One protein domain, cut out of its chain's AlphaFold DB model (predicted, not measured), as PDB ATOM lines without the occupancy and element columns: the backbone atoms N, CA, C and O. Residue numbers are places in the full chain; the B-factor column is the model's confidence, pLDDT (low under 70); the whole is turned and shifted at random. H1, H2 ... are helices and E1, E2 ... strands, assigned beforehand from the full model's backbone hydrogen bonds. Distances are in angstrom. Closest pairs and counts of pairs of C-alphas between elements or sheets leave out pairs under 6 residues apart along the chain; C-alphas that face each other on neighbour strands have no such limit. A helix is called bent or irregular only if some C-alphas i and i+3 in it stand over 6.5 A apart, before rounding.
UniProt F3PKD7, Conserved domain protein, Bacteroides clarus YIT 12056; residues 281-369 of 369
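AT A GLANCE: This is residues 281 to 369 of the 369 residues of the protein "Conserved domain protein" of Bacteroides clarus YIT 12056 (UniProt F3PKD7). Two antiparallel sheets stand partly face to face as a loose, wedge-shaped sandwich with crossed strands: E1 E2 E3 is over one half of the long, twisted sheet E4 E5 E6 E7. The short helix H1, between E3 and E4 in the chain, covers part of the other half, over E5. Look for 89 printed residues with seven named strands and one named helix, in the order E1 E2 E3 H1 E4 E5 E6 E7; the class is mostly strand. The whole is compact, with a radius of gyration of the C-alphas of 13.2 A, yet flat in outline, spanning 39 by 31 by 17 A.

HOW THE PARTS SIT: Begin with E4, residues 325 to 335, E5, residues 338 to 347, E6, residues 352 to 360, and E7, residues 366 to 368. They form a meander, each strand the antiparallel neighbour of the one before. Between E4 and E5 find N 330 and O 342 at 2.8 A; between E5 and E6, N 343 and O 355 at 2.9 A; between E6 and E7, N 367 and O 358 at 2.8 A. H1, residues 314 to 319, is on this sheet at a height of 7.9 A, over E5 and along the strands, at 12 degrees to E5 on the local plane. Its closest C-alphas to E6 are those of Pro 315 and Thr 355, 7.2 A. H1 is irregular, but only just: C-alphas 315 and 318 are 6.9 A apart. Of its O i to N i+4 pairs 0 of 2 are within hydrogen-bond range, of its O i to N i+3 pairs 2 of 3. The second meander is E1, residues 281 to 285, E2, residues 293 to 298, and E3, residues 306 to 312. Here N 284 and O 295 are 2.8 A apart, and N 308 and O 296 are 2.8 A apart. The closest C-alphas of edge strands E1 and E4 are those of Val 285 and Ser 329, 7.3 A; those of edge strands E3 and E7 are Thr 311 and Ile 366, 7.8 A. The inner strand E2 is apart from E4, E5, E6 and E7.

IN THESE COORDINATES: Find C-alpha 325 at (2.488, -47.396, -21.886); from there E4 runs 29.9 A to residue 335. E5, 338 to 347, covers 29.3 A, and E6, 352 to 360, covers 25.5 A. E7 ends at C-alpha 368, (-11.016, -35.013, -33.013). Go back to C-alpha 281 at (-19.513, -38.716, -11.014), where E1 begins; E2 measures 15.9 A and E3 17.1 A.

THE WHOLE: The C-alphas farthest apart are those of Ser 301 and Gly 350, 40.1 A. The printed part has no cut, and no link is long. Mean pLDDT of the printed part is 81.0; look for values under 70 at residues 286 to 291, 300 to 305, 318 and 320 to 323.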
ATOM      1  N   GLU A 281     -19.923 -38.204  -9.708       88.25
ATOM      2  CA  GLU A 281     -19.513 -38.716 -11.014       88.25
ATOM      3  C   GLU A 281     -18.237 -38.051 -11.509       88.25
ATOM      4  O   GLU A 281     -17.981 -36.862 -11.287       88.25
ATOM      5  N   VAL A 282     -17.444 -38.832 -12.230       87.88
ATOM      6  CA  VAL A 282     -16.145 -38.427 -12.764       87.88
ATOM      7  C   VAL A 282     -15.998 -38.868 -14.206       87.88
ATOM      8  O   VAL A 282     -16.556 -39.881 -14.625       87.88
ATOM      9  N   ILE A 283     -15.194 -38.113 -14.940       88.50
ATOM     10  CA  ILE A 283     -14.590 -38.534 -16.191       88.50
ATOM     11  C   ILE A 283     -13.214 -39.102 -15.864       88.50
ATOM     12  O   ILE A 283     -12.355 -38.390 -15.342       88.50
ATOM     13  N   GLY A 284     -13.036 -40.393 -16.116       82.06
ATOM     14  CA  GLY A 284     -11.814 -41.135 -15.836       82.06
ATOM     15  C   GLY A 284     -11.145 -41.636 -17.109       82.06
ATOM     16  O   GLY A 284     -11.797 -41.883 -18.126       82.06
ATOM     17  N   VAL A 285      -9.830 -41.809 -17.037       74.69
ATOM     18  CA  VAL A 285      -9.000 -42.239 -18.165       74.69
ATOM     19  C   VAL A 285      -8.288 -43.539 -17.842       74.69
ATOM     20  O   VAL A 285      -7.640 -43.638 -16.805       74.69
ATOM     21  N   GLY A 286      -8.358 -44.517 -18.751       63.81
ATOM     22  CA  GLY A 286      -7.550 -45.737 -18.650       63.81
ATOM     23  C   GLY A 286      -7.825 -46.581 -17.401       63.81
ATOM     24  O   GLY A 286      -6.934 -47.298 -16.946       63.81
ATOM     25  N   LEU A 287      -9.036 -46.497 -16.843       56.94
ATOM     26  CA  LEU A 287      -9.461 -47.323 -15.713       56.94
ATOM     27  C   LEU A 287      -9.613 -48.782 -16.183       56.94
ATOM     28  O   LEU A 287     -10.208 -49.005 -17.233       56.94
ATOM     29  N   ASN A 288      -9.067 -49.738 -15.416       51.34
ATOM     30  CA  ASN A 288      -9.225 -51.205 -15.526       51.34
ATOM     31  C   ASN A 288      -9.298 -51.804 -16.943       51.34
ATOM     32  O   ASN A 288     -10.330 -51.713 -17.579       51.34
ATOM     33  N   HIS A 289      -8.289 -52.552 -17.413       51.97
ATOM     34  CA  HIS A 289      -8.344 -53.380 -18.645       51.97
ATOM     35  C   HIS A 289      -8.742 -52.676 -19.973       51.97
ATOM     36  O   HIS A 289      -8.640 -53.294 -21.032       51.97
ATOM     37  N   TYR A 290      -9.124 -51.396 -19.944       54.22
ATOM     38  CA  TYR A 290      -9.590 -50.584 -21.067       54.22
ATOM     39  C   TYR A 290      -8.574 -49.483 -21.387       54.22
ATOM     40  O   TYR A 290      -8.866 -48.282 -21.343       54.22
ATOM     41  N   TRP A 291      -7.329 -49.879 -21.660       64.56
ATOM     42  CA  TRP A 291      -6.303 -48.912 -22.030       64.56
ATOM     43  C   TRP A 291      -6.681 -48.181 -23.316       64.56
ATOM     44  O   TRP A 291      -7.013 -48.787 -24.333       64.56
ATOM     45  N   GLY A 292      -6.631 -46.851 -23.254       71.38
ATOM     46  CA  GLY A 292      -7.067 -45.991 -24.349       71.38
ATOM     47  C   GLY A 292      -8.554 -45.633 -24.330       71.38
ATOM     48  O   GLY A 292      -9.007 -45.032 -25.298       71.38
ATOM     49  N   ASN A 293      -9.300 -45.943 -23.261       81.56
ATOM     50  CA  ASN A 293     -10.672 -45.458 -23.092       81.56
ATOM     51  C   ASN A 293     -10.744 -44.217 -22.201       81.56
ATOM     52  O   ASN A 293      -9.973 -44.043 -21.250       81.56
ATOM     53  N   ILE A 294     -11.743 -43.397 -22.498       86.56
ATOM     54  CA  ILE A 294     -12.307 -42.391 -21.604       86.56
ATOM     55  C   ILE A 294     -13.680 -42.876 -21.136       86.56
ATOM     56  O   ILE A 294     -14.445 -43.463 -21.903       86.56
ATOM     57  N   LEU A 295     -13.965 -42.669 -19.856       86.50
ATOM     58  CA  LEU A 295     -15.103 -43.246 -19.150       86.50
ATOM     59  C   LEU A 295     -15.818 -42.165 -18.353       86.50
ATOM     60  O   LEU A 295     -15.157 -41.321 -17.753       86.50
ATOM     61  N   ARG A 296     -17.144 -42.257 -18.247       89.12
ATOM     62  CA  ARG A 296     -17.903 -41.583 -17.188       89.12
ATOM     63  C   ARG A 296     -18.342 -42.608 -16.159       89.12
ATOM     64  O   ARG A 296     -18.966 -43.606 -16.512       89.12
ATOM     65  N   VAL A 297     -18.013 -42.367 -14.896       83.25
ATOM     66  CA  VAL A 297     -18.207 -43.329 -13.805       83.25
ATOM     67  C   VAL A 297     -18.982 -42.676 -12.674       83.25
ATOM     68  O   VAL A 297     -18.611 -41.593 -12.220       83.25
ATOM     69  N   ALA A 298     -20.026 -43.354 -12.197       84.38
ATOM     70  CA  ALA A 298     -20.688 -43.006 -10.945       84.38
ATOM     71  C   ALA A 298     -19.945 -43.614  -9.743       84.38
ATOM     72  O   ALA A 298     -19.537 -44.773  -9.760       84.38
ATOM     73  N   LEU A 299     -19.768 -42.808  -8.696       79.00
ATOM     74  CA  LEU A 299     -19.011 -43.103  -7.474       79.00
ATOM     75  C   LEU A 299     -19.891 -43.589  -6.314       79.00
ATOM     76  O   LEU A 299     -19.381 -43.857  -5.226       79.00
ATOM     77  N   ASP A 300     -21.205 -43.650  -6.521       65.12
ATOM     78  CA  ASP A 300     -22.179 -44.029  -5.504       65.12
ATOM     79  C   ASP A 300     -22.340 -45.557  -5.436       65.12
ATOM     80  O   ASP A 300     -22.673 -46.211  -6.425       65.12
ATOM     81  N   SER A 301     -22.184 -46.094  -4.226       51.12
ATOM     82  CA  SER A 301     -22.461 -47.465  -3.782       51.12
ATOM     83  C   SER A 301     -21.346 -48.510  -3.941       51.12
ATOM     84  O   SER A 301     -20.479 -48.446  -4.799       51.12
ATOM     85  N   GLN A 302     -21.381 -49.495  -3.037       50.00
ATOM     86  CA  GLN A 302     -20.396 -50.555  -2.756       50.00
ATOM     87  C   GLN A 302     -20.083 -51.511  -3.925       50.00
ATOM     88  O   GLN A 302     -19.477 -52.565  -3.728       50.00
ATOM     89  N   VAL A 303     -20.523 -51.177  -5.131       48.09
ATOM     90  CA  VAL A 303     -20.364 -51.963  -6.342       48.09
ATOM     91  C   VAL A 303     -19.517 -51.132  -7.285       48.09
ATOM     92  O   VAL A 303     -19.893 -50.032  -7.680       48.09
ATOM     93  N   TRP A 304     -18.350 -51.659  -7.628       50.06
ATOM     94  CA  TRP A 304     -17.573 -51.131  -8.733       50.06
ATOM     95  C   TRP A 304     -18.434 -50.981  -9.992       50.06
ATOM     96  O   TRP A 304     -19.202 -51.876 -10.338       50.06
ATOM     97  N   GLU A 305     -18.211 -49.870 -10.693       56.44
ATOM     98  CA  GLU A 305     -18.453 -49.712 -12.129       56.44
ATOM     99  C   GLU A 305     -19.919 -49.628 -12.576       56.44
ATOM    100  O   GLU A 305     -20.352 -50.331 -13.489       56.44
ATOM    101  N   GLN A 306     -20.654 -48.625 -12.087       73.12
ATOM    102  CA  GLN A 306     -21.626 -47.981 -12.978       73.12
ATOM    103  C   GLN A 306     -20.868 -47.073 -13.954       73.12
ATOM    104  O   GLN A 306     -20.837 -45.848 -13.816       73.12
ATOM    105  N   ILE A 307     -20.202 -47.705 -14.925       81.38
ATOM    106  CA  ILE A 307     -19.742 -47.024 -16.132       81.38
ATOM    107  C   ILE A 307     -21.007 -46.551 -16.845       81.38
ATOM    108  O   ILE A 307     -21.772 -47.357 -17.373       81.38
ATOM    109  N   ILE A 308     -21.239 -45.243 -16.822       87.81
ATOM    110  CA  ILE A 308     -22.371 -44.612 -17.502       87.81
ATOM    111  C   ILE A 308     -22.167 -44.747 -19.013       87.81
ATOM    112  O   ILE A 308     -23.075 -45.143 -19.740       87.81
ATOM    113  N   TRP A 309     -20.946 -44.470 -19.478       90.50
ATOM    114  CA  TRP A 309     -20.502 -44.764 -20.835       90.50
ATOM    115  C   TRP A 309     -18.978 -44.912 -20.887       90.50
ATOM    116  O   TRP A 309     -18.250 -44.439 -20.010       90.50
ATOM    117  N   SER A 310     -18.509 -45.569 -21.948       88.00
ATOM    118  CA  SER A 310     -17.099 -45.759 -22.282       88.00
ATOM    119  C   SER A 310     -16.898 -45.482 -23.761       88.00
ATOM    120  O   SER A 310     -17.595 -46.075 -24.586       88.00
ATOM    121  N   THR A 311     -15.896 -44.676 -24.098       89.75
ATOM    122  CA  THR A 311     -15.516 -44.413 -25.488       89.75
ATOM    123  C   THR A 311     -14.040 -44.702 -25.691       89.75
ATOM    124  O   THR A 311     -13.192 -44.263 -24.913       89.75
ATOM    125  N   GLN A 312     -13.735 -45.457 -26.744       86.56
ATOM    126  CA  GLN A 312     -12.367 -45.717 -27.168       86.56
ATOM    127  C   GLN A 312     -11.788 -44.473 -27.849       86.56
ATOM    128  O   GLN A 312     -12.426 -43.880 -28.715       86.56
ATOM    129  N   ILE A 313     -10.564 -44.105 -27.482       85.06
ATOM    130  CA  ILE A 313      -9.797 -43.050 -28.143       85.06
ATOM    131  C   ILE A 313      -9.006 -43.706 -29.278       85.06
ATOM    132  O   ILE A 313      -8.024 -44.410 -29.033       85.06
ATOM    133  N   ASP A 314      -9.442 -43.497 -30.520       81.88
ATOM    134  CA  ASP A 314      -8.945 -44.209 -31.708       81.88
ATOM    135  C   ASP A 314      -7.421 -44.124 -31.878       81.88
ATOM    136  O   ASP A 314      -6.801 -45.169 -32.105       81.88
ATOM    137  N   PRO A 315      -6.767 -42.951 -31.699       78.69
ATOM    138  CA  PRO A 315      -5.307 -42.869 -31.773       78.69
ATOM    139  C   PRO A 315      -4.590 -43.817 -30.800       78.69
ATOM    140  O   PRO A 315      -3.505 -44.313 -31.097       78.69
ATOM    141  N   PHE A 316      -5.194 -44.100 -29.645       75.62
ATOM    142  CA  PHE A 316      -4.597 -44.935 -28.608       75.62
ATOM    143  C   PHE A 316      -4.865 -46.430 -28.799       75.62
ATOM    144  O   PHE A 316      -4.169 -47.226 -28.175       75.62
ATOM    145  N   LEU A 317      -5.790 -46.836 -29.675       72.69
ATOM    146  CA  LEU A 317      -6.165 -48.244 -29.853       72.69
ATOM    147  C   LEU A 317      -4.966 -49.120 -30.259       72.69
ATOM    148  O   LEU A 317      -4.744 -50.195 -29.704       72.69
ATOM    149  N   SER A 318      -4.155 -48.654 -31.212       67.69
ATOM    150  CA  SER A 318      -2.948 -49.370 -31.647       67.69
ATOM    151  C   SER A 318      -1.777 -49.166 -30.682       67.69
ATOM    152  O   SER A 318      -0.984 -50.084 -30.457       67.69
ATOM    153  N   PHE A 319      -1.682 -47.978 -30.076       72.00
ATOM    154  CA  PHE A 319      -0.575 -47.589 -29.210       72.00
ATOM    155  C   PHE A 319      -0.606 -48.295 -27.847       72.00
ATOM    156  O   PHE A 319       0.436 -48.760 -27.386       72.00
ATOM    157  N   ALA A 320      -1.790 -48.420 -27.244       64.81
ATOM    158  CA  ALA A 320      -2.018 -48.922 -25.889       64.81
ATOM    159  C   ALA A 320      -2.150 -50.455 -25.791       64.81
ATOM    160  O   ALA A 320      -2.352 -50.995 -24.708       64.81
ATOM    161  N   SER A 321      -1.978 -51.170 -26.907       63.53
ATOM    162  CA  SER A 321      -1.984 -52.642 -26.972       63.53
ATOM    163  C   SER A 321      -0.811 -53.321 -26.237       63.53
ATOM    164  O   SER A 321      -0.778 -54.545 -26.123       63.53
ATOM    165  N   SER A 322       0.153 -52.547 -25.727       61.50
ATOM    166  CA  SER A 322       1.302 -53.021 -24.947       61.50
ATOM    167  C   SER A 322       1.227 -52.536 -23.498       61.50
ATOM    168  O   SER A 322       1.004 -51.348 -23.278       61.50
ATOM    169  N   TYR A 323       1.533 -53.417 -22.539       61.50
ATOM    170  CA  TYR A 323       1.578 -53.158 -21.085       61.50
ATOM    171  C   TYR A 323       2.605 -52.078 -20.659       61.50
ATOM    172  O   TYR A 323       2.655 -51.694 -19.495       61.50
ATOM    173  N   ASP A 324       3.398 -51.564 -21.600       70.88
ATOM    174  CA  ASP A 324       4.528 -50.653 -21.389       70.88
ATOM    175  C   ASP A 324       4.199 -49.181 -21.695       70.88
ATOM    176  O   ASP A 324       5.085 -48.424 -22.095       70.88
ATOM    177  N   VAL A 325       2.931 -48.765 -21.576       75.00
ATOM    178  CA  VAL A 325       2.488 -47.396 -21.886       75.00
ATOM    179  C   VAL A 325       2.075 -46.656 -20.619       75.00
ATOM    180  O   VAL A 325       1.122 -47.040 -19.948       75.00
ATOM    181  N   LYS A 326       2.733 -45.527 -20.342       79.00
ATOM    182  CA  LYS A 326       2.242 -44.532 -19.386       79.00
ATOM    183  C   LYS A 326       1.299 -43.576 -20.110       79.00
ATOM    184  O   LYS A 326       1.707 -42.952 -21.089       79.00
ATOM    185  N   ILE A 327       0.064 -43.456 -19.627       78.12
ATOM    186  CA  ILE A 327      -0.926 -42.497 -20.129       78.12
ATOM    187  C   ILE A 327      -1.042 -41.351 -19.129       78.12
ATOM    188  O   ILE A 327      -1.084 -41.572 -17.922       78.12
ATOM    189  N   SER A 328      -1.112 -40.133 -19.644       80.00
ATOM    190  CA  SER A 328      -1.471 -38.935 -18.894       80.00
ATOM    191  C   SER A 328      -2.530 -38.160 -19.661       80.00
ATOM    192  O   SER A 328      -2.492 -38.096 -20.892       80.00
ATOM    193  N   SER A 329      -3.449 -37.544 -18.932       83.75
ATOM    194  CA  SER A 329      -4.487 -36.686 -19.490       83.75
ATOM    195  C   SER A 329      -4.407 -35.291 -18.893       83.75
ATOM    196  O   SER A 329      -3.906 -35.089 -17.785       83.75
ATOM    197  N   LYS A 330      -4.952 -34.323 -19.622       89.00
ATOM    198  CA  LYS A 330      -5.135 -32.956 -19.158       89.00
ATOM    199  C   LYS A 330      -6.466 -32.413 -19.663       89.00
ATOM    200  O   LYS A 330      -6.725 -32.414 -20.863       89.00
ATOM    201  N   LEU A 331      -7.284 -31.903 -18.747       90.88
ATOM    202  CA  LEU A 331      -8.466 -31.112 -19.079       90.88
ATOM    203  C   LEU A 331      -8.021 -29.695 -19.468       90.88
ATOM    204  O   LEU A 331      -7.389 -29.001 -18.669       90.88
ATOM    205  N   ILE A 332      -8.302 -29.294 -20.706       94.12
ATOM    206  CA  ILE A 332      -7.884 -28.008 -21.280       94.12
ATOM    207  C   ILE A 332      -8.946 -26.944 -21.029       94.12
ATOM    208  O   ILE A 332      -8.632 -25.865 -20.522       94.12
ATOM    209  N   SER A 333     -10.202 -27.247 -21.357       93.06
ATOM    210  CA  SER A 333     -11.317 -26.324 -21.173       93.06
ATOM    211  C   SER A 333     -12.636 -27.070 -20.956       93.06
ATOM    212  O   SER A 333     -12.796 -28.228 -21.346       93.06
ATOM    213  N   VAL A 334     -13.578 -26.399 -20.290       91.75
ATOM    214  CA  VAL A 334     -14.929 -26.904 -20.020       91.75
ATOM    215  C   VAL A 334     -15.929 -25.897 -20.568       91.75
ATOM    216  O   VAL A 334     -15.958 -24.749 -20.123       91.75
ATOM    217  N   ASN A 335     -16.759 -26.335 -21.511       92.81
ATOM    218  CA  ASN A 335     -17.890 -25.577 -22.030       92.81
ATOM    219  C   ASN A 335     -19.165 -26.408 -21.869       92.81
ATOM    220  O   ASN A 335     -19.540 -27.170 -22.761       92.81
ATOM    221  N   ASP A 336     -19.805 -26.270 -20.705       91.62
ATOM    222  CA  ASP A 336     -20.967 -27.073 -20.322       91.62
ATOM    223  C   ASP A 336     -20.652 -28.579 -20.447       91.62
ATOM    224  O   ASP A 336     -19.761 -29.088 -19.758       91.62
ATOM    225  N   ASN A 337     -21.323 -29.274 -21.364       94.50
ATOM    226  CA  ASN A 337     -21.141 -30.701 -21.601       94.50
ATOM    227  C   ASN A 337     -20.017 -31.029 -22.595       94.50
ATOM    228  O   ASN A 337     -19.738 -32.203 -22.817       94.50
ATOM    229  N   LEU A 338     -19.389 -30.030 -23.218       96.31
ATOM    230  CA  LEU A 338     -18.299 -30.213 -24.176       96.31
ATOM    231  C   LEU A 338     -16.967 -29.893 -23.506       96.31
ATOM    232  O   LEU A 338     -16.704 -28.753 -23.119       96.31
ATOM    233  N   TRP A 339     -16.146 -30.920 -23.317       95.69
ATOM    234  CA  TRP A 339     -14.874 -30.820 -22.613       95.69
ATOM    235  C   TRP A 339     -13.734 -31.022 -23.594       95.69
ATOM    236  O   TRP A 339     -13.696 -32.012 -24.318       95.69
ATOM    237  N   GLU A 340     -12.801 -30.082 -23.613       95.56
ATOM    238  CA  GLU A 340     -11.599 -30.172 -24.430       95.56
ATOM    239  C   GLU A 340     -10.493 -30.836 -23.621       95.56
ATOM    240  O   GLU A 340     -10.165 -30.400 -22.511       95.56
ATOM    241  N   MET A 341      -9.916 -31.898 -24.171       92.25
ATOM    242  CA  MET A 341      -8.928 -32.708 -23.476       92.25
ATOM    243  C   MET A 341      -7.703 -32.964 -24.344       92.25
ATOM    244  O   MET A 341      -7.778 -33.118 -25.562       92.25
ATOM    245  N   GLU A 342      -6.561 -33.044 -23.672       90.75
ATOM    246  CA  GLU A 342      -5.280 -33.433 -24.239       90.75
ATOM    247  C   GLU A 342      -4.836 -34.745 -23.596       90.75
ATOM    248  O   GLU A 342      -4.902 -34.911 -22.375       90.75
ATOM    249  N   TYR A 343      -4.395 -35.685 -24.424       86.44
ATOM    250  CA  TYR A 343      -3.952 -37.006 -23.998       86.44
ATOM    251  C   TYR A 343      -2.562 -37.287 -24.538       86.44
ATOM    252  O   TYR A 343      -2.320 -37.120 -25.734       86.44
ATOM    253  N   GLU A 344      -1.676 -37.772 -23.674       86.25
ATOM    254  CA  GLU A 344      -0.330 -38.215 -24.028       86.25
ATOM    255  C   GLU A 344      -0.109 -39.653 -23.552       86.25
ATOM    256  O   GLU A 344      -0.425 -40.011 -22.419       86.25
ATOM    257  N   GLY A 345       0.424 -40.486 -24.442       83.00
ATOM    258  CA  GLY A 345       0.887 -41.833 -24.145       83.00
ATOM    259  C   GLY A 345       2.373 -41.936 -24.449       83.00
ATOM    260  O   GLY A 345       2.806 -41.526 -25.524       83.00
ATOM    261  N   ALA A 346       3.151 -42.512 -23.538       85.44
ATOM    262  CA  ALA A 346       4.583 -42.722 -23.719       85.44
ATOM    263  C   ALA A 346       4.973 -44.168 -23.400       85.44
ATOM    264  O   ALA A 346       4.596 -44.696 -22.352       85.44
ATOM    265  N   LYS A 347       5.747 -44.794 -24.292       83.00
ATOM    266  CA  LYS A 347       6.328 -46.128 -24.092       83.00
ATOM    267  C   LYS A 347       7.722 -46.053 -23.489       83.00
ATOM    268  O   LYS A 347       8.453 -45.093 -23.729       83.00
ATOM    269  N   TYR A 348       8.148 -47.119 -22.811       78.94
ATOM    270  CA  TYR A 348       9.551 -47.275 -22.399       78.94
ATOM    271  C   TYR A 348      10.536 -47.268 -23.580       78.94
ATOM    272  O   TYR A 348      11.675 -46.842 -23.412       78.94
ATOM    273  N   SER A 349      10.099 -47.679 -24.778       82.44
ATOM    274  CA  SER A 349      10.885 -47.581 -26.021       82.44
ATOM    275  C   SER A 349      11.203 -46.140 -26.437       82.44
ATOM    276  O   SER A 349      12.064 -45.932 -27.288       82.44
ATOM    277  N   GLY A 350      10.524 -45.148 -25.850       82.19
ATOM    278  CA  GLY A 350      10.623 -43.736 -26.214       82.19
ATOM    279  C   GLY A 350       9.561 -43.277 -27.213       82.19
ATOM    280  O   GLY A 350       9.452 -42.073 -27.450       82.19
ATOM    281  N   ASP A 351       8.751 -44.190 -27.761       86.19
ATOM    282  CA  ASP A 351       7.632 -43.825 -28.630       86.19
ATOM    283  C   ASP A 351       6.598 -43.014 -27.850       86.19
ATOM    284  O   ASP A 351       6.266 -43.337 -26.705       86.19
ATOM    285  N   LYS A 352       6.062 -41.972 -28.487       88.81
ATOM    286  CA  LYS A 352       5.051 -41.098 -27.896       88.81
ATOM    287  C   LYS A 352       3.897 -40.876 -28.849       88.81
ATOM    288  O   LYS A 352       4.095 -40.730 -30.054       88.81
ATOM    289  N   ILE A 353       2.706 -40.776 -28.284       87.19
ATOM    290  CA  ILE A 353       1.511 -40.328 -28.979       87.19
ATOM    291  C   ILE A 353       0.873 -39.198 -28.189       87.19
ATOM    292  O   ILE A 353       0.845 -39.225 -26.961       87.19
ATOM    293  N   LYS A 354       0.363 -38.203 -28.906       89.38
ATOM    294  CA  LYS A 354      -0.377 -37.094 -28.325       89.38
ATOM    295  C   LYS A 354      -1.597 -36.801 -29.182       89.38
ATOM    296  O   LYS A 354      -1.487 -36.772 -30.406       89.38
ATOM    297  N   THR A 355      -2.747 -36.593 -28.557       89.31
ATOM    298  CA  THR A 355      -3.988 -36.242 -29.253       89.31
ATOM    299  C   THR A 355      -4.764 -35.189 -28.477       89.31
ATOM    300  O   THR A 355      -4.645 -35.093 -27.255       89.31
ATOM    301  N   HIS A 356      -5.538 -34.405 -29.218       93.12
ATOM    302  CA  HIS A 356      -6.459 -33.408 -28.698       93.12
ATOM    303  C   HIS A 356      -7.838 -33.718 -29.253       93.12
ATOM    304  O   HIS A 356      -7.980 -34.041 -30.435       93.12
ATOM    305  N   PHE A 357      -8.843 -33.638 -28.397       92.69
ATOM    306  CA  PHE A 357     -10.216 -33.867 -28.805       92.69
ATOM    307  C   PHE A 357     -11.190 -33.143 -27.888       92.69
ATOM    308  O   PHE A 357     -10.870 -32.786 -26.752       92.69
ATOM    309  N   ILE A 358     -12.402 -32.961 -28.395       95.62
ATOM    310  CA  ILE A 358     -13.547 -32.511 -27.617       95.62
ATOM    311  C   ILE A 358     -14.418 -33.729 -27.340       95.62
ATOM    312  O   ILE A 358     -14.727 -34.496 -28.250       95.62
ATOM    313  N   ILE A 359     -14.822 -33.913 -26.087       95.00
ATOM    314  CA  ILE A 359     -15.764 -34.954 -25.688       95.00
ATOM    315  C   ILE A 359     -17.058 -34.349 -25.164       95.00
ATOM    316  O   ILE A 359     -17.049 -33.425 -24.354       95.00
ATOM    317  N   ASN A 360     -18.184 -34.904 -25.603       96.56
ATOM    318  CA  ASN A 360     -19.473 -34.651 -24.983       96.56
ATOM    319  C   ASN A 360     -19.642 -35.566 -23.763       96.56
ATOM    320  O   ASN A 360     -19.867 -36.766 -23.915       96.56
ATOM    321  N   ILE A 361     -19.559 -35.012 -22.553       95.06
ATOM    322  CA  ILE A 361     -19.584 -35.804 -21.319       95.06
ATOM    323  C   ILE A 361     -20.947 -36.443 -21.011       95.06
ATOM    324  O   ILE A 361     -21.021 -37.362 -20.194       95.06
ATOM    325  N   GLU A 362     -22.026 -36.031 -21.677       95.06
ATOM    326  CA  GLU A 362     -23.354 -36.639 -21.512       95.06
ATOM    327  C   GLU A 362     -23.481 -37.976 -22.244       95.06
ATOM    328  O   GLU A 362     -24.188 -38.867 -21.783       95.06
ATOM    329  N   ASN A 363     -22.789 -38.149 -23.373       94.88
ATOM    330  CA  ASN A 363     -22.950 -39.339 -24.219       94.88
ATOM    331  C   ASN A 363     -21.642 -39.992 -24.685       94.88
ATOM    332  O   ASN A 363     -21.689 -40.982 -25.413       94.88
ATOM    333  N   GLY A 364     -20.491 -39.439 -24.308       93.88
ATOM    334  CA  GLY A 364     -19.171 -39.970 -24.629       93.88
ATOM    335  C   GLY A 364     -18.710 -39.751 -26.070       93.88
ATOM    336  O   GLY A 364     -17.669 -40.286 -26.441       93.88
ATOM    337  N   LYS A 365     -19.437 -39.010 -26.915       95.75
ATOM    338  CA  LYS A 365     -19.012 -38.777 -28.307       95.75
ATOM    339  C   LYS A 365     -17.770 -37.892 -28.362       95.75
ATOM    340  O   LYS A 365     -17.738 -36.844 -27.721       95.75
ATOM    341  N   ILE A 366     -16.793 -38.314 -29.164       94.06
ATOM    342  CA  ILE A 366     -15.516 -37.629 -29.368       94.06
ATOM    343  C   ILE A 366     -15.490 -36.980 -30.754       94.06
ATOM    344  O   ILE A 366     -15.811 -37.622 -31.755       94.06
ATOM    345  N   GLU A 367     -15.064 -35.723 -30.800       92.88
ATOM    346  CA  GLU A 367     -14.708 -34.993 -32.013       92.88
ATOM    347  C   GLU A 367     -13.208 -34.682 -31.966       92.88
ATOM    348  O   GLU A 367     -12.735 -33.947 -31.096       92.88
ATOM    349  N   TYR A 368     -12.446 -35.283 -32.880       88.44
ATOM    350  CA  TYR A 368     -11.016 -35.013 -33.013       88.44
ATOM    351  C   TYR A 368     -10.798 -33.682 -33.732       88.44
ATOM    352  O   TYR A 368     -11.514 -33.376 -34.690       88.44
ATOM    353  N   GLN A 369      -9.817 -32.912 -33.262       75.00
ATOM    354  CA  GLN A 369      -9.421 -31.636 -33.864       75.00
ATOM    355  C   GLN A 369      -8.338 -31.802 -34.930       75.00
ATOM    356  O   GLN A 369      -7.456 -32.677 -34.755       75.00
TER     357      GLN A 369